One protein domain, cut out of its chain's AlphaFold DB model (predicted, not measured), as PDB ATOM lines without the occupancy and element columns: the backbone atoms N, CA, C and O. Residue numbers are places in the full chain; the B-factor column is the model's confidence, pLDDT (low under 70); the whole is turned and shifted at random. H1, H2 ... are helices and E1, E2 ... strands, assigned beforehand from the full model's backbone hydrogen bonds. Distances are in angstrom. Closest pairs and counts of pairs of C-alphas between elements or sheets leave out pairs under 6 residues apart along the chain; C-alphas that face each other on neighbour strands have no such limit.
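What this domain is: This is residues 8 to 64 and 73 to 148 of the 155 residues of an uncharacterized protein of Chitinophaga pinensis (UniProt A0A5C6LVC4). A strongly twisted sheet of five strands has the long helix H2 packed on one face, with H3 at a steep tilt to H2 and grazing the sheet. Over the opposite face is the one-turn helix H1, and on that side residues 24 to 64, with no named element, sweep round in a wide arc. The printed part has 133 residues, with named elements in the order H1 E1 E2 E3 H2 H3 E4 E5; the sheet runs E1 E2 E3 E5 E4, antiparallel throughout. The class is mixed, helices and strands, with under half of the residues, 64, in named elements. The whole is compact, with a radius of gyration of the C-alphas of 15.1 A and spans of 44 by 34 by 30 A.

How they stand to each other: Start at the inner strands E3, residues 81 to 88, and E5, residues 137 to 144, antiparallel at 162 degrees, where N 84 and O 141 are 2.8 A apart. Beside E5 is the edge strand E4, residues 125 to 131, its hairpin partner, with N 128 and O 140 at 2.9 A. On the other side of E3 is E2, residues 75 to 77, also a hairpin with E3, with N 76 and O 83 at 2.8 A. The edge strand E1, residues 21 to 23, follows, with N 23 and O 75 at 2.8 A. H2, residues 91 to 110, is on the sheet; its closest C-alphas to E3 are Ala 98 and Gly 86, 4.1 A. H3, residues 114 to 124, touches H2 with H2's residues 103 to 107 alone, closest at the C-alphas of Leu 106 and Ala 117, 6.0 A, at a steep tilt of 67 degrees, opposite ways. E3, H2 H3 and E4 form a split strand-helix-strand unit, two strands running the same way with E5 between them, and its crossover is right-handed. H1, residues 15 to 18, is on the opposite face from H2, at a height over the sheet of 7.2 A. Every O i to N i+4 pair is within hydrogen-bond range in H2, 6 of 7 in H3; H1 is too short for one.

Where its parts are: Find C-alpha 15 at (139.831, 161.865, 186.402), where H1 begins. H2 runs 28.1 A from C-alpha 91 at (131.633, 147.438, 190.587), and H3 15.2 A. E3 spans 22.5 A, E4 18.6 A, and E5 23.1 A to C-alpha 144 at (138.271, 158.855, 172.288).

The domain as a whole: The farthest C-alphas, Ser 54 and Gln 115, are 45.2 A apart. Residues 65 to 72 are not printed; C-alphas 64 and 73 are 14.6 A apart across this cut. Look for pLDDT under 70 at residues 8 to 21 and 25 to 31.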
ATOM      1  N   ILE A   8     123.528 167.926 193.863       27.86
ATOM      2  CA  ILE A   8     124.585 167.873 194.868       27.86
ATOM      3  C   ILE A   8     125.701 167.080 194.205       27.86
ATOM      4  O   ILE A   8     125.593 165.862 194.080       27.86
ATOM      5  N   LEU A   9     126.721 167.785 193.728       40.97
ATOM      6  CA  LEU A   9     127.953 167.178 193.267       40.97
ATOM      7  C   LEU A   9     129.039 167.529 194.284       40.97
ATOM      8  O   LEU A   9     129.718 168.547 194.182       40.97
ATOM      9  N   LEU A  10     129.184 166.658 195.281       34.47
ATOM     10  CA  LEU A  10     130.534 166.347 195.731       34.47
ATOM     11  C   LEU A  10     131.231 165.798 194.484       34.47
ATOM     12  O   LEU A  10     130.753 164.819 193.903       34.47
ATOM     13  N   LEU A  11     132.257 166.495 193.999       43.69
ATOM     14  CA  LEU A  11     133.122 165.957 192.956       43.69
ATOM     15  C   LEU A  11     134.066 164.988 193.657       43.69
ATOM     16  O   LEU A  11     135.233 165.306 193.841       43.69
ATOM     17  N   VAL A  12     133.526 163.840 194.080       41.72
ATOM     18  CA  VAL A  12     134.334 162.787 194.690       41.72
ATOM     19  C   VAL A  12     135.298 162.314 193.627       41.72
ATOM     20  O   VAL A  12     134.900 161.652 192.666       41.72
ATOM     21  N   GLY A  13     136.536 162.776 193.746       45.69
ATOM     22  CA  GLY A  13     137.659 162.333 192.957       45.69
ATOM     23  C   GLY A  13     137.437 162.221 191.460       45.69
ATOM     24  O   GLY A  13     136.840 163.067 190.791       45.69
ATOM     25  N   THR A  14     137.936 161.106 190.933       50.59
ATOM     26  CA  THR A  14     137.881 160.697 189.528       50.59
ATOM     27  C   THR A  14     138.633 161.610 188.540       50.59
ATOM     28  O   THR A  14     138.624 162.838 188.632       50.59
ATOM     29  N   PRO A  15     139.219 161.054 187.460       47.75
ATOM     30  CA  PRO A  15     139.831 161.865 186.402       47.75
ATOM     31  C   PRO A  15     138.822 162.673 185.557       47.75
ATOM     32  O   PRO A  15     139.201 163.242 184.534       47.75
ATOM     33  N   VAL A  16     137.550 162.757 185.966       52.31
ATOM     34  CA  VAL A  16     136.527 163.595 185.321       52.31
ATOM     35  C   VAL A  16     136.636 165.068 185.744       52.31
ATOM     36  O   VAL A  16     136.048 165.930 185.096       52.31
ATOM     37  N   LEU A  17     137.473 165.396 186.735       50.66
ATOM     38  CA  LEU A  17     137.841 166.779 187.086       50.66
ATOM     39  C   LEU A  17     138.472 167.581 185.924       50.66
ATOM     40  O   LEU A  17     138.452 168.808 185.948       50.66
ATOM     41  N   TYR A  18     138.978 166.912 184.880       54.50
ATOM     42  CA  TYR A  18     139.474 167.551 183.648       54.50
ATOM     43  C   TYR A  18     138.403 167.724 182.554       54.50
ATOM     44  O   TYR A  18     138.706 168.209 181.461       54.50
ATOM     45  N   ALA A  19     137.151 167.332 182.811       56.78
ATOM     46  CA  ALA A  19     136.065 167.516 181.859       56.78
ATOM     47  C   ALA A  19     135.728 169.002 181.683       56.78
ATOM     48  O   ALA A  19     135.405 169.714 182.631       56.78
ATOM     49  N   GLN A  20     135.727 169.454 180.432       61.38
ATOM     50  CA  GLN A  20     135.346 170.818 180.061       61.38
ATOM     51  C   GLN A  20     133.832 171.041 180.160       61.38
ATOM     52  O   GLN A  20     133.366 172.173 180.283       61.38
ATOM     53  N   SER A  21     133.050 169.962 180.085       68.75
ATOM     54  CA  SER A  21     131.614 170.000 180.330       68.75
ATOM     55  C   SER A  21     131.132 168.720 180.998       68.75
ATOM     56  O   SER A  21     131.614 167.624 180.705       68.75
ATOM     57  N   ILE A  22     130.147 168.871 181.884       73.12
ATOM     58  CA  ILE A  22     129.431 167.768 182.517       73.12
ATOM     59  C   ILE A  22     127.930 168.020 182.335       73.12
ATOM     60  O   ILE A  22     127.420 169.110 182.603       73.12
ATOM     61  N   HIS A  23     127.221 167.015 181.834       73.88
ATOM     62  CA  HIS A  23     125.781 167.016 181.622       73.88
ATOM     63  C   HIS A  23     125.106 166.193 182.720       73.88
ATOM     64  O   HIS A  23     125.356 164.995 182.855       73.88
ATOM     65  N   PHE A  24     124.215 166.836 183.478       72.19
ATOM     66  CA  PHE A  24     123.519 166.245 184.621       72.19
ATOM     67  C   PHE A  24     122.066 165.883 184.308       72.19
ATOM     68  O   PHE A  24     121.418 166.493 183.455       72.19
ATOM     69  N   THR A  25     121.559 164.874 185.011       66.75
ATOM     70  CA  THR A  25     120.248 164.264 184.774       66.75
ATOM     71  C   THR A  25     119.072 165.198 185.086       66.75
ATOM     72  O   THR A  25     119.213 166.158 185.844       66.75
ATOM     73  N   PRO A  26     117.869 164.929 184.541       61.84
ATOM     74  CA  PRO A  26     116.652 165.615 184.954       61.84
ATOM     75  C   PRO A  26     116.282 165.284 186.406       61.84
ATOM     76  O   PRO A  26     116.124 164.127 186.782       61.84
ATOM     77  N   VAL A  27     116.055 166.331 187.187       57.22
ATOM     78  CA  VAL A  27     115.876 166.331 188.650       57.22
ATOM     79  C   VAL A  27     114.639 167.166 189.019       57.22
ATOM     80  O   VAL A  27     113.969 167.689 188.127       57.22
ATOM     81  N   THR A  28     114.258 167.254 190.299       46.91
ATOM     82  CA  THR A  28     112.932 167.805 190.687       46.91
ATOM     83  C   THR A  28     112.984 169.097 191.520       46.91
ATOM     84  O   THR A  28     112.017 169.855 191.510       46.91
ATOM     85  N   PHE A  29     114.100 169.377 192.199       47.59
ATOM     86  CA  PHE A  29     114.325 170.526 193.101       47.59
ATOM     87  C   PHE A  29     115.774 170.999 192.966       47.59
ATOM     88  O   PHE A  29     116.592 170.142 192.666       47.59
ATOM     89  N   SER A  30     116.100 172.284 193.199       59.19
ATOM     90  CA  SER A  30     117.275 172.971 192.611       59.19
ATOM     91  C   SER A  30     118.292 173.631 193.567       59.19
ATOM     92  O   SER A  30     118.007 174.699 194.096       59.19
ATOM     93  N   ASN A  31     119.510 173.078 193.643       67.94
ATOM     94  CA  ASN A  31     120.756 173.695 194.125       67.94
ATOM     95  C   ASN A  31     121.932 173.170 193.264       67.94
ATOM     96  O   ASN A  31     121.807 172.130 192.625       67.94
ATOM     97  N   LEU A  32     123.071 173.859 193.224       74.00
ATOM     98  CA  LEU A  32     124.318 173.316 192.672       74.00
ATOM     99  C   LEU A  32     125.405 173.525 193.718       74.00
ATOM    100  O   LEU A  32     125.572 174.644 194.202       74.00
ATOM    101  N   TYR A  33     126.118 172.456 194.050       76.06
ATOM    102  CA  TYR A  33     127.274 172.490 194.939       76.06
ATOM    103  C   TYR A  33     128.477 171.913 194.202       76.06
ATOM    104  O   TYR A  33     128.308 171.040 193.352       76.06
ATOM    105  N   ILE A  34     129.653 172.440 194.529       77.75
ATOM    106  CA  ILE A  34     130.970 171.988 194.082       77.75
ATOM    107  C   ILE A  34     131.864 172.024 195.322       77.75
ATOM    108  O   ILE A  34     131.793 172.965 196.115       77.75
ATOM    109  N   GLY A  35     132.672 170.991 195.494       80.50
ATOM    110  CA  GLY A  35     133.561 170.764 196.625       80.50
ATOM    111  C   GLY A  35     134.231 169.407 196.451       80.50
ATOM    112  O   GLY A  35     133.980 168.757 195.436       80.50
ATOM    113  N   ASP A  36     135.014 169.003 197.451       83.56
ATOM    114  CA  ASP A  36     135.904 167.834 197.405       83.56
ATOM    115  C   ASP A  36     137.014 168.015 196.353       83.56
ATOM    116  O   ASP A  36     136.823 167.867 195.150       83.56
ATOM    117  N   GLY A  37     138.132 168.589 196.800       83.62
ATOM    118  CA  GLY A  37     139.121 169.206 195.922       83.62
ATOM    119  C   GLY A  37     140.433 168.459 195.946       83.62
ATOM    120  O   GLY A  37     141.110 168.461 196.964       83.62
ATOM    121  N   HIS A  38     140.837 167.867 194.825       85.50
ATOM    122  CA  HIS A  38     142.025 167.012 194.789       85.50
ATOM    123  C   HIS A  38     143.113 167.588 193.887       85.50
ATOM    124  O   HIS A  38     142.889 167.862 192.710       85.50
ATOM    125  N   ALA A  39     144.329 167.724 194.417       86.69
ATOM    126  CA  ALA A  39     145.503 168.078 193.617       86.69
ATOM    127  C   ALA A  39     146.046 166.877 192.816       86.69
ATOM    128  O   ALA A  39     146.721 167.065 191.804       86.69
ATOM    129  N   ALA A  40     145.762 165.647 193.261       84.50
ATOM    130  CA  ALA A  40     146.064 164.405 192.552       84.50
ATOM    131  C   ALA A  40     145.231 163.233 193.099       84.50
ATOM    132  O   ALA A  40     145.152 163.054 194.312       84.50
ATOM    133  N   GLN A  41     144.711 162.391 192.201       87.06
ATOM    134  CA  GLN A  41     144.057 161.115 192.508       87.06
ATOM    135  C   GLN A  41     144.536 160.027 191.542       87.06
ATOM    136  O   GLN A  41     144.787 160.298 190.367       87.06
ATOM    137  N   GLY A  42     144.648 158.792 192.037       87.31
ATOM    138  CA  GLY A  42     144.800 157.592 191.211       87.31
ATOM    139  C   GLY A  42     143.478 156.840 191.042       87.31
ATOM    140  O   GLY A  42     142.612 156.900 191.914       87.31
ATOM    141  N   ASP A  43     143.348 156.099 189.938       91.50
ATOM    142  CA  ASP A  43     142.201 155.224 189.658       91.50
ATOM    143  C   ASP A  43     141.873 154.322 190.871       91.50
ATOM    144  O   ASP A  43     142.722 153.576 191.368       91.50
ATOM    145  N   GLY A  44     140.627 154.400 191.344       90.12
ATOM    146  CA  GLY A  44     140.080 153.592 192.432       90.12
ATOM    147  C   GLY A  44     140.176 154.213 193.828       90.12
ATOM    148  O   GLY A  44     139.514 153.701 194.725       90.12
ATOM    149  N   GLU A  45     140.940 155.293 194.016       90.69
ATOM    150  CA  GLU A  45     141.029 156.035 195.291       90.69
ATOM    151  C   GLU A  45     141.308 155.149 196.520       90.69
ATOM    152  O   GLU A  45     140.745 155.305 197.598       90.69
ATOM    153  N   ILE A  46     142.188 154.161 196.349       91.44
ATOM    154  CA  ILE A  46     142.309 152.990 197.238       91.44
ATOM    155  C   ILE A  46     142.634 153.278 198.718       91.44
ATOM    156  O   ILE A  46     142.586 152.358 199.532       91.44
ATOM    157  N   ALA A  47     143.006 154.514 199.064       89.81
ATOM    158  CA  ALA A  47     143.258 154.951 200.435       89.81
ATOM    159  C   ALA A  47     141.993 155.452 201.167       89.81
ATOM    160  O   ALA A  47     142.032 155.579 202.389       89.81
ATOM    161  N   GLY A  48     140.894 155.716 200.448       87.12
ATOM    162  CA  GLY A  48     139.710 156.413 200.972       87.12
ATOM    163  C   GLY A  48     139.854 157.934 201.042       87.12
ATOM    164  O   GLY A  48     139.077 158.583 201.734       87.12
ATOM    165  N   ASN A  49     140.881 158.471 200.382       85.38
ATOM    166  CA  ASN A  49     141.110 159.890 200.151       85.38
ATOM    167  C   ASN A  49     142.143 160.063 199.025       85.38
ATOM    168  O   ASN A  49     142.948 159.159 198.746       85.38
ATOM    169  N   ALA A  50     142.196 161.258 198.456       87.06
ATOM    170  CA  ALA A  50     143.171 161.678 197.465       87.06
ATOM    171  C   ALA A  50     144.218 162.630 198.079       87.06
ATOM    172  O   ALA A  50     144.412 162.699 199.298       87.06
ATOM    173  N   LEU A  51     144.941 163.377 197.236       89.94
ATOM    174  CA  LEU A  51     145.735 164.524 197.683       89.94
ATOM    175  C   LEU A  51     144.818 165.744 197.876       89.94
ATOM    176  O   LEU A  51     144.729 166.612 197.003       89.94
ATOM    177  N   GLU A  52     144.137 165.771 199.020       89.88
ATOM    178  CA  GLU A  52     143.150 166.786 199.409       89.88
ATOM    179  C   GLU A  52     143.694 168.223 199.403       89.88
ATOM    180  O   GLU A  52     144.794 168.501 199.887       89.88
ATOM    181  N   THR A  53     142.900 169.167 198.892       87.56
ATOM    182  CA  THR A  53     143.230 170.593 198.818       87.56
ATOM    183  C   THR A  53     141.987 171.492 198.718       87.56
ATOM    184  O   THR A  53     140.877 171.066 198.414       87.56
ATOM    185  N   SER A  54     142.174 172.792 198.957       90.50
ATOM    186  CA  SER A  54     141.151 173.805 198.669       90.50
ATOM    187  C   SER A  54     141.144 174.173 197.184       90.50
ATOM    188  O   SER A  54     142.199 174.257 196.556       90.50
ATOM    189  N   MET A  55     139.957 174.445 196.636       82.69
ATOM    190  CA  MET A  55     139.765 174.849 195.240       82.69
ATOM    191  C   MET A  55     139.373 176.323 195.120       82.69
ATOM    192  O   MET A  55     138.521 176.802 195.864       82.69
ATOM    193  N   ASP A  56     139.931 176.996 194.115       86.94
ATOM    194  CA  ASP A  56     139.418 178.250 193.558       86.94
ATOM    195  C   ASP A  56     139.083 177.985 192.083       86.94
ATOM    196  O   ASP A  56     139.970 177.673 191.285       86.94
ATOM    197  N   VAL A  57     137.791 177.972 191.743       80.75
ATOM    198  CA  VAL A  57     137.282 177.467 190.457       80.75
ATOM    199  C   VAL A  57     136.256 178.407 189.837       80.75
ATOM    200  O   VAL A  57     135.319 178.870 190.486       80.75
ATOM    201  N   ILE A  58     136.398 178.626 188.531       83.88
ATOM    202  CA  ILE A  58     135.478 179.421 187.716       83.88
ATOM    203  C   ILE A  58     134.770 178.479 186.744       83.88
ATOM    204  O   ILE A  58     135.413 177.777 185.969       83.88
ATOM    205  N   PHE A  59     133.438 178.487 186.756       80.50
ATOM    206  CA  PHE A  59     132.612 177.649 185.888       80.50
ATOM    207  C   PHE A  59     131.419 178.431 185.329       80.50
ATOM    208  O   PHE A  59     131.028 179.479 185.842       80.50
ATOM    209  N   SER A  60     130.827 177.915 184.252       82.19
ATOM    210  CA  SER A  60     129.603 178.450 183.646       82.19
ATOM    211  C   SER A  60     128.510 177.392 183.658       82.19
ATOM    212  O   SER A  60     128.757 176.241 183.310       82.19
ATOM    213  N   VAL A  61     127.282 177.781 184.003       82.25
ATOM    214  CA  VAL A  61     126.136 176.862 184.057       82.25
ATOM    215  C   VAL A  61     125.185 177.145 182.898       82.25
ATOM    216  O   VAL A  61     124.706 178.266 182.735       82.25
ATOM    217  N   ARG A  62     124.874 176.118 182.099       82.38
ATOM    218  CA  ARG A  62     123.908 176.202 180.996       82.38
ATOM    219  C   ARG A  62     122.695 175.326 181.281       82.38
ATOM    220  O   ARG A  62     122.819 174.129 181.508       82.38
ATOM    221  N   LEU A  63     121.506 175.919 181.204       80.31
ATOM    222  CA  LEU A  63     120.244 175.190 181.307       80.31
ATOM    223  C   LEU A  63     119.897 174.512 179.978       80.31
ATOM    224  O   LEU A  63     119.628 175.181 178.981       80.31
ATOM    225  N   ILE A  64     119.850 173.180 179.983       78.31
ATOM    226  CA  ILE A  64     119.359 172.369 178.863       78.31
ATOM    227  C   ILE A  64     117.873 172.064 179.097       78.31
ATOM    228  O   ILE A  64     117.450 171.742 180.208       78.31
ATOM    229  N   TYR A  73     121.952 159.251 183.579       82.19
ATOM    230  CA  TYR A  73     123.081 159.427 184.501       82.19
ATOM    231  C   TYR A  73     123.970 160.587 184.033       82.19
ATOM    232  O   TYR A  73     123.845 161.003 182.875       82.19
ATOM    233  N   PRO A  74     124.874 161.101 184.887       84.12
ATOM    234  CA  PRO A  74     125.844 162.101 184.473       84.12
ATOM    235  C   PRO A  74     126.742 161.621 183.321       84.12
ATOM    236  O   PRO A  74     127.186 160.469 183.266       84.12
ATOM    237  N   ARG A  75     127.018 162.541 182.399       87.44
ATOM    238  CA  ARG A  75     127.972 162.386 181.293       87.44
ATOM    239  C   ARG A  75     128.961 163.538 181.327       87.44
ATOM    240  O   ARG A  75     128.598 164.626 181.755       87.44
ATOM    241  N   ALA A  76     130.170 163.322 180.841       88.81
ATOM    242  CA  ALA A  76     131.225 164.319 180.800       88.81
ATOM    243  C   ALA A  76     131.974 164.286 179.464       88.81
ATOM    244  O   ALA A  76     131.933 163.295 178.731       88.81
ATOM    245  N   GLU A  77     132.651 165.383 179.144       88.81
ATOM    246  CA  GLU A  77     133.389 165.548 177.897       88.81
ATOM    247  C   GLU A  77     134.626 166.434 178.122       88.81
ATOM    248  O   GLU A  77     134.518 167.519 178.697       88.81
ATOM    249  N   ASP A  78     135.789 165.972 177.657       86.06
ATOM    250  CA  ASP A  78     137.045 166.738 177.565       86.06
ATOM    251  C   ASP A  78     137.473 166.867 176.085       86.06
ATOM    252  O   ASP A  78     136.735 166.436 175.199       86.06
ATOM    253  N   ASP A  79     138.633 167.451 175.760       89.94
ATOM    254  CA  ASP A  79     139.104 167.583 174.362       89.94
ATOM    255  C   ASP A  79     139.190 166.245 173.601       89.94
ATOM    256  O   ASP A  79     139.023 166.191 172.380       89.94
ATOM    257  N   LYS A  80     139.470 165.155 174.318       93.75
ATOM    258  CA  LYS A  80     139.851 163.849 173.785       93.75
ATOM    259  C   LYS A  80     138.733 162.816 173.888       93.75
ATOM    260  O   LYS A  80     138.633 161.985 172.983       93.75
ATOM    261  N   TYR A  81     137.905 162.847 174.928       94.94
ATOM    262  CA  TYR A  81     136.957 161.792 175.289       94.94
ATOM    263  C   TYR A  81     135.512 162.283 175.429       94.94
ATOM    264  O   TYR A  81     135.251 163.357 175.965       94.94
ATOM    265  N   ILE A  82     134.573 161.420 175.030       94.38
ATOM    266  CA  ILE A  82     133.228 161.378 175.622       94.38
ATOM    267  C   ILE A  82     133.224 160.352 176.763       94.38
ATOM    268  O   ILE A  82     133.848 159.296 176.639       94.38
ATOM    269  N   MET A  83     132.552 160.660 177.874       94.56
ATOM    270  CA  MET A  83     132.598 159.889 179.123       94.56
ATOM    271  C   MET A  83     131.202 159.713 179.738       94.56
ATOM    272  O   MET A  83     130.487 160.685 179.962       94.56
ATOM    273  N   ALA A  84     130.812 158.489 180.075       93.69
ATOM    274  CA  ALA A  84     129.578 158.203 180.800       93.69
ATOM    275  C   ALA A  84     129.885 157.540 182.145       93.69
ATOM    276  O   ALA A  84     130.700 156.619 182.223       93.69
ATOM    277  N   MET A  85     129.222 158.010 183.198       90.75
ATOM    278  CA  MET A  85     129.422 157.510 184.554       90.75
ATOM    279  C   MET A  85     128.451 156.371 184.882       90.75
ATOM    280  O   MET A  85     127.332 156.300 184.361       90.75
ATOM    281  N   GLY A  86     128.864 155.509 185.803       93.44
ATOM    282  CA  GLY A  86     127.985 154.609 186.533       93.44
ATOM    283  C   GLY A  86     128.455 154.476 187.973       93.44
ATOM    284  O   GLY A  86     129.641 154.269 188.216       93.44
ATOM    285  N   VAL A  87     127.515 154.610 188.906       92.25
ATOM    286  CA  VAL A  87     127.747 154.541 190.354       92.25
ATOM    287  C   VAL A  87     126.827 153.468 190.924       92.25
ATOM    288  O   VAL A  87     125.642 153.428 190.583       92.25
ATOM    289  N   HIS A  88     127.379 152.547 191.715       95.31
ATOM    290  CA  HIS A  88     126.627 151.490 192.396       95.31
ATOM    291  C   HIS A  88     127.485 150.837 193.484       95.31
ATOM    292  O   HIS A  88     128.681 150.648 193.292       95.31
ATOM    293  N   LYS A  89     126.864 150.311 194.544       95.44
ATOM    294  CA  LYS A  89     127.472 149.452 195.594       95.44
ATOM    295  C   LYS A  89     128.225 148.192 195.119       95.44
ATOM    296  O   LYS A  89     128.701 147.411 195.930       95.44
ATOM    297  N   GLU A  90     128.252 147.932 193.814       96.81
ATOM    298  CA  GLU A  90     128.897 146.766 193.208       96.81
ATOM    299  C   GLU A  90     129.535 147.195 191.886       96.81
ATOM    300  O   GLU A  90     128.821 147.583 190.953       96.81
ATOM    301  N   LEU A  91     130.854 147.037 191.761       96.50
ATOM    302  CA  LEU A  91     131.633 147.438 190.587       96.50
ATOM    303  C   LEU A  91     131.060 146.882 189.276       96.50
ATOM    304  O   LEU A  91     131.005 147.571 188.261       96.50
ATOM    305  N   LYS A  92     130.561 145.642 189.305       98.00
ATOM    306  CA  LYS A  92     129.918 144.975 188.163       98.00
ATOM    307  C   LYS A  92     128.666 145.706 187.672       98.00
ATOM    308  O   LYS A  92     128.375 145.663 186.479       98.00
ATOM    309  N   ASN A  93     127.909 146.341 188.563       98.06
ATOM    310  CA  ASN A  93     126.710 147.086 188.194       98.06
ATOM    311  C   ASN A  93     127.047 148.539 187.848       98.06
ATOM    312  O   ASN A  93     126.508 149.034 186.863       98.06
ATOM    313  N   ALA A  94     128.003 149.166 188.544       96.38
ATOM    314  CA  ALA A  94     128.568 150.460 188.151       96.38
ATOM    315  C   ALA A  94     129.104 150.418 186.705       96.38
ATOM    316  O   ALA A  94     128.738 151.250 185.879       96.38
ATOM    317  N   LEU A  95     129.854 149.361 186.361       97.69
ATOM    318  CA  LEU A  95     130.323 149.070 185.005       97.69
ATOM    319  C   LEU A  95     129.164 148.983 184.000       97.69
ATOM    320  O   LEU A  95     129.162 149.725 183.025       97.69
ATOM    321  N   LYS A  96     128.153 148.130 184.246       97.94
ATOM    322  CA  LYS A  96     126.978 147.994 183.357       97.94
ATOM    323  C   LYS A  96     126.262 149.324 183.129       97.94
ATOM    324  O   LYS A  96     125.841 149.593 182.008       97.94
ATOM    325  N   ILE A  97     126.096 150.119 184.187       96.56
ATOM    326  CA  ILE A  97     125.457 151.434 184.132       96.56
ATOM    327  C   ILE A  97     126.287 152.356 183.230       96.56
ATOM    328  O   ILE A  97     125.753 152.882 182.256       96.56
ATOM    329  N   ALA A  98     127.597 152.471 183.468       96.06
ATOM    330  CA  ALA A  98     128.500 153.275 182.644       96.06
ATOM    331  C   ALA A  98     128.465 152.853 181.160       96.06
ATOM    332  O   ALA A  98     128.317 153.703 180.278       96.06
ATOM    333  N   SER A  99     128.511 151.544 180.875       97.69
ATOM    334  CA  SER A  99     128.378 150.997 179.518       97.69
ATOM    335  C   SER A  99     127.045 151.382 178.868       97.69
ATOM    336  O   SER A  99     127.039 151.900 177.755       97.69
ATOM    337  N   ALA A 100     125.916 151.164 179.552       96.44
ATOM    338  CA  ALA A 100     124.584 151.469 179.028       96.44
ATOM    339  C   ALA A 100     124.399 152.975 178.764       96.44
ATOM    340  O   ALA A 100     123.877 153.368 177.725       96.44
ATOM    341  N   ASN A 101     124.908 153.833 179.649       94.69
ATOM    342  CA  ASN A 101     124.825 155.284 179.483       94.69
ATOM    343  C   ASN A 101     125.649 155.810 178.300       94.69
ATOM    344  O   ASN A 101     125.251 156.812 177.691       94.69
ATOM    345  N   LEU A 102     126.779 155.163 177.985       95.88
ATOM    346  CA  LEU A 102     127.602 155.479 176.816       95.88
ATOM    347  C   LEU A 102     126.981 154.935 175.523       95.88
ATOM    348  O   LEU A 102     126.964 155.635 174.514       95.88
ATOM    349  N   LEU A 103     126.400 153.733 175.571       96.62
ATOM    350  CA  LEU A 103     125.622 153.140 174.481       96.62
ATOM    351  C   LEU A 103     124.440 154.038 174.083       96.62
ATOM    352  O   LEU A 103     124.276 154.366 172.910       96.62
ATOM    353  N   ASP A 104     123.658 154.501 175.063       94.19
ATOM    354  CA  ASP A 104     122.563 155.458 174.861       94.19
ATOM    355  C   ASP A 104     123.052 156.788 174.270       94.19
ATOM    356  O   ASP A 104     122.332 157.419 173.495       94.19
ATOM    357  N   TRP A 105     124.269 157.228 174.615       93.62
ATOM    358  CA  TRP A 105     124.866 158.428 174.025       93.62
ATOM    359  C   TRP A 105     125.181 158.194 172.544       93.62
ATOM    360  O   TRP A 105     124.742 158.979 171.707       93.62
ATOM    361  N   LEU A 106     125.873 157.103 172.206       95.25
ATOM    362  CA  LEU A 106     126.232 156.785 170.821       95.25
ATOM    363  C   LEU A 106     124.999 156.620 169.927       95.25
ATOM    364  O   LEU A 106     124.934 157.260 168.880       95.25
ATOM    365  N   GLN A 107     124.005 155.833 170.357       95.06
ATOM    366  CA  GLN A 107     122.745 155.666 169.620       95.06
ATOM    367  C   GLN A 107     122.058 157.019 169.387       95.06
ATOM    368  O   GLN A 107     121.655 157.332 168.272       95.06
ATOM    369  N   TYR A 108     121.967 157.871 170.417       93.12
ATOM    370  CA  TYR A 108     121.311 159.173 170.287       93.12
ATOM    371  C   TYR A 108     122.080 160.173 169.408       93.12
ATOM    372  O   TYR A 108     121.451 160.888 168.630       93.12
ATOM    373  N   GLN A 109     123.405 160.267 169.556       93.25
ATOM    374  CA  GLN A 109     124.232 161.281 168.891       93.25
ATOM    375  C   GLN A 109     124.563 160.922 167.441       93.25
ATOM    376  O   GLN A 109     124.669 161.819 166.606       93.25
ATOM    377  N   HIS A 110     124.727 159.632 167.151       95.00
ATOM    378  CA  HIS A 110     125.156 159.138 165.844       95.00
ATOM    379  C   HIS A 110     124.044 158.402 165.073       95.00
ATOM    380  O   HIS A 110     124.309 157.848 164.013       95.00
ATOM    381  N   ASP A 111     122.808 158.409 165.593       93.81
ATOM    382  CA  ASP A 111     121.624 157.740 165.016       93.81
ATOM    383  C   ASP A 111     121.842 156.237 164.736       93.81
ATOM    384  O   ASP A 111     121.290 155.660 163.802       93.81
ATOM    385  N   LEU A 112     122.690 155.604 165.555       95.81
ATOM    386  CA  LEU A 112     123.077 154.202 165.417       95.81
ATOM    387  C   LEU A 112     122.034 153.269 166.028       95.81
ATOM    388  O   LEU A 112     121.481 153.537 167.098       95.81
ATOM    389  N   THR A 113     121.859 152.104 165.411       96.75
ATOM    390  CA  THR A 113     121.180 150.969 166.041       96.75
ATOM    391  C   THR A 113     121.981 150.419 167.225       96.75
ATOM    392  O   THR A 113     123.194 150.622 167.348       96.75
ATOM    393  N   LEU A 114     121.312 149.635 168.075       96.56
ATOM    394  CA  LEU A 114     121.937 148.894 169.175       96.56
ATOM    395  C   LEU A 114     123.132 148.051 168.700       96.56
ATOM    396  O   LEU A 114     124.163 147.999 169.372       96.56
ATOM    397  N   GLN A 115     123.004 147.396 167.546       97.88
ATOM    398  CA  GLN A 115     124.027 146.532 166.966       97.88
ATOM    399  C   GLN A 115     125.260 147.336 166.535       97.88
ATOM    400  O   GLN A 115     126.376 146.983 166.915       97.88
ATOM    401  N   GLU A 116     125.065 148.435 165.803       97.25
ATOM    402  CA  GLU A 116     126.152 149.306 165.335       97.25
ATOM    403  C   GLU A 116     126.867 149.988 166.507       97.25
ATOM    404  O   GLU A 116     128.093 149.934 166.605       97.25
ATOM    405  N   ALA A 117     126.118 150.558 167.457       97.50
ATOM    406  CA  ALA A 117     126.695 151.192 168.640       97.50
ATOM    407  C   ALA A 117     127.480 150.184 169.508       97.50
ATOM    408  O   ALA A 117     128.565 150.503 169.997       97.50
ATOM    409  N   THR A 118     126.996 148.941 169.631       97.25
ATOM    410  CA  THR A 118     127.722 147.863 170.327       97.25
ATOM    411  C   THR A 118     128.998 147.456 169.584       97.25
ATOM    412  O   THR A 118     130.018 147.218 170.233       97.25
ATOM    413  N   GLN A 119     128.992 147.404 168.247       97.00
ATOM    414  CA  GLN A 119     130.197 147.126 167.447       97.00
ATOM    415  C   GLN A 119     131.258 148.222 167.610       97.00
ATOM    416  O   GLN A 119     132.430 147.901 167.828       97.00
ATOM    417  N   VAL A 120     130.851 149.498 167.584       97.56
ATOM    418  CA  VAL A 120     131.735 150.635 167.888       97.56
ATOM    419  C   VAL A 120     132.332 150.460 169.286       97.56
ATOM    420  O   VAL A 120     133.547 150.311 169.418       97.56
ATOM    421  N   MET A 121     131.496 150.347 170.326       97.94
ATOM    422  CA  MET A 121     131.969 150.203 171.710       97.94
ATOM    423  C   MET A 121     132.929 149.027 171.893       97.94
ATOM    424  O   MET A 121     133.955 149.189 172.545       97.94
ATOM    425  N   SER A 122     132.645 147.876 171.280       96.88
ATOM    426  CA  SER A 122     133.444 146.647 171.411       96.88
ATOM    427  C   SER A 122     134.899 146.790 170.943       96.88
ATOM    428  O   SER A 122     135.736 145.971 171.313       96.88
ATOM    429  N   THR A 123     135.214 147.817 170.145       96.19
ATOM    430  CA  THR A 123     136.572 148.096 169.645       96.19
ATOM    431  C   THR A 123     137.162 149.411 170.163       96.19
ATOM    432  O   THR A 123     138.376 149.608 170.085       96.19
ATOM    433  N   THR A 124     136.338 150.317 170.702       97.88
ATOM    434  CA  THR A 124     136.768 151.680 171.053       97.88
ATOM    435  C   THR A 124     136.704 152.026 172.537       97.88
ATOM    436  O   THR A 124     137.331 153.023 172.911       97.88
ATOM    437  N   ILE A 125     135.945 151.274 173.344       98.12
ATOM    438  CA  ILE A 125     135.667 151.602 174.747       98.12
ATOM    439  C   ILE A 125     136.885 151.415 175.650       98.12
ATOM    440  O   ILE A 125     137.609 150.424 175.583       98.12
ATOM    441  N   GLU A 126     137.075 152.380 176.535       97.94
ATOM    442  CA  GLU A 126     138.044 152.374 177.619       97.94
ATOM    443  C   GLU A 126     137.266 152.534 178.932       97.94
ATOM    444  O   GLU A 126     136.248 153.230 178.975       97.94
ATOM    445  N   TYR A 127     137.725 151.898 180.008       97.00
ATOM    446  CA  TYR A 127     137.131 152.048 181.336       97.00
ATOM    447  C   TYR A 127     138.171 152.576 182.317       97.00
ATOM    448  O   TYR A 127     139.326 152.161 182.281       97.00
ATOM    449  N   THR A 128     137.729 153.452 183.211       94.94
ATOM    450  CA  THR A 128     138.453 153.843 184.420       94.94
ATOM    451  C   THR A 128     137.618 153.405 185.618       94.94
ATOM    452  O   THR A 128     136.433 153.740 185.702       94.94
ATOM    453  N   ILE A 129     138.230 152.654 186.535       94.50
ATOM    454  CA  ILE A 129     137.691 152.476 187.886       94.50
ATOM    455  C   ILE A 129     138.068 153.753 188.616       94.50
ATOM    456  O   ILE A 129     139.246 154.030 188.810       94.50
ATOM    457  N   ALA A 130     137.080 154.579 188.910       90.88
ATOM    458  CA  ALA A 130     137.326 155.945 189.323       90.88
ATOM    459  C   ALA A 130     137.486 156.028 190.847       90.88
ATOM    460  O   ALA A 130     138.443 156.626 191.331       90.88
ATOM    461  N   GLU A 131     136.628 155.293 191.557       89.38
ATOM    462  CA  GLU A 131     136.640 155.120 193.006       89.38
ATOM    463  C   GLU A 131     136.078 153.736 193.385       89.38
ATOM    464  O   GLU A 131     135.137 153.241 192.750       89.38
ATOM    465  N   ILE A 132     136.644 153.113 194.426       93.12
ATOM    466  CA  ILE A 132     136.089 151.918 195.091       93.12
ATOM    467  C   ILE A 132     136.049 152.003 196.626       93.12
ATOM    468  O   ILE A 132     135.694 151.001 197.254       93.12
ATOM    469  N   ALA A 133     136.461 153.128 197.219       88.00
ATOM    470  CA  ALA A 133     136.612 153.266 198.665       88.00
ATOM    471  C   ALA A 133     135.301 153.644 199.373       88.00
ATOM    472  O   ALA A 133     135.026 153.098 200.446       88.00
ATOM    473  N   ASP A 134     134.479 154.499 198.758       86.94
ATOM    474  CA  ASP A 134     133.155 154.833 199.273       86.94
ATOM    475  C   ASP A 134     132.158 153.652 199.275       86.94
ATOM    476  O   ASP A 134     132.350 152.624 198.610       86.94
ATOM    477  N   PRO A 135     131.020 153.787 199.995       90.88
ATOM    478  CA  PRO A 135     129.945 152.793 200.006       90.88
ATOM    479  C   PRO A 135     129.334 152.494 198.627       90.88
ATOM    480  O   PRO A 135     128.682 151.458 198.461       90.88
ATOM    481  N   GLU A 136     129.505 153.392 197.653       91.62
ATOM    482  CA  GLU A 136     129.178 153.167 196.248       91.62
ATOM    483  C   GLU A 136     130.433 153.323 195.386       91.62
ATOM    484  O   GLU A 136     131.284 154.160 195.643       91.62
ATOM    485  N   GLN A 137     130.555 152.490 194.356       93.25
ATOM    486  CA  GLN A 137     131.749 152.394 193.522       93.25
ATOM    487  C   GLN A 137     131.476 153.062 192.178       93.25
ATOM    488  O   GLN A 137     130.412 152.843 191.584       93.25
ATOM    489  N   MET A 138     132.435 153.842 191.677       92.50
ATOM    490  CA  MET A 138     132.275 154.632 190.459       92.50
ATOM    491  C   MET A 138     133.136 154.103 189.310       92.50
ATOM    492  O   MET A 138     134.349 153.916 189.426       92.50
ATOM    493  N   VAL A 139     132.502 153.906 188.153       95.50
ATOM    494  CA  VAL A 139     133.154 153.527 186.895       95.50
ATOM    495  C   VAL A 139     132.843 154.569 185.828       95.50
ATOM    496  O   VAL A 139     131.695 154.979 185.654       95.50
ATOM    497  N   VAL A 140     133.866 154.961 185.074       95.12
ATOM    498  CA  VAL A 140     133.737 155.835 183.905       95.12
ATOM    499  C   VAL A 140     134.008 155.016 182.649       95.12
ATOM    500  O   VAL A 140     135.107 154.495 182.463       95.12
ATOM    501  N   ALA A 141     133.007 154.913 181.779       97.06
ATOM    502  CA  ALA A 141     133.144 154.376 180.430       97.06
ATOM    503  C   ALA A 141     133.452 155.529 179.470       97.06
ATOM    504  O   ALA A 141     132.722 156.520 179.458       97.06
ATOM    505  N   LYS A 142     134.504 155.422 178.655       96.75
ATOM    506  CA  LYS A 142     134.949 156.507 177.771       96.75
ATOM    507  C   LYS A 142     135.354 156.028 176.382       96.75
ATOM    508  O   LYS A 142     135.824 154.906 176.215       96.75
ATOM    509  N   ILE A 143     135.182 156.886 175.378       97.94
ATOM    510  CA  ILE A 143     135.664 156.659 174.006       97.94
ATOM    511  C   ILE A 143     136.375 157.918 173.519       97.94
ATOM    512  O   ILE A 143     135.849 159.024 173.644       97.94
ATOM    513  N   GLU A 144     137.571 157.753 172.946       97.31
ATOM    514  CA  GLU A 144     138.271 158.855 172.288       97.31
ATOM    515  C   GLU A 144     137.453 159.368 171.088       97.31
ATOM    516  O   GLU A 144     137.204 158.620 170.140       97.31
ATOM    517  N   LYS A 145     137.123 160.664 171.062       96.44
ATOM    518  CA  LYS A 145     136.366 161.327 169.983       96.44
ATOM    519  C   LYS A 145     136.949 161.063 168.594       96.44
ATOM    520  O   LYS A 145     136.211 160.894 167.627       96.44
ATOM    521  N   LYS A 146     138.281 160.953 168.491       97.19
ATOM    522  CA  LYS A 146     138.988 160.659 167.231       97.19
ATOM    523  C   LYS A 146     138.582 159.316 166.599       97.19
ATOM    524  O   LYS A 146     138.700 159.179 165.386       97.19
ATOM    525  N   LYS A 147     138.106 158.352 167.401       96.81
ATOM    526  CA  LYS A 147     137.591 157.044 166.954       96.81
ATOM    527  C   LYS A 147     136.145 157.127 166.426       96.81
ATOM    528  O   LYS A 147     135.686 156.186 165.798       96.81
ATOM    529  N   LEU A 148     135.445 158.239 166.674       95.94
ATOM    530  CA  LEU A 148     134.046 158.483 166.288       95.94
ATOM    531  C   LEU A 148     133.903 159.486 165.127       95.94
ATOM    532  O   LEU A 148     132.798 159.707 164.647       95.94
TER     533      LEU A 148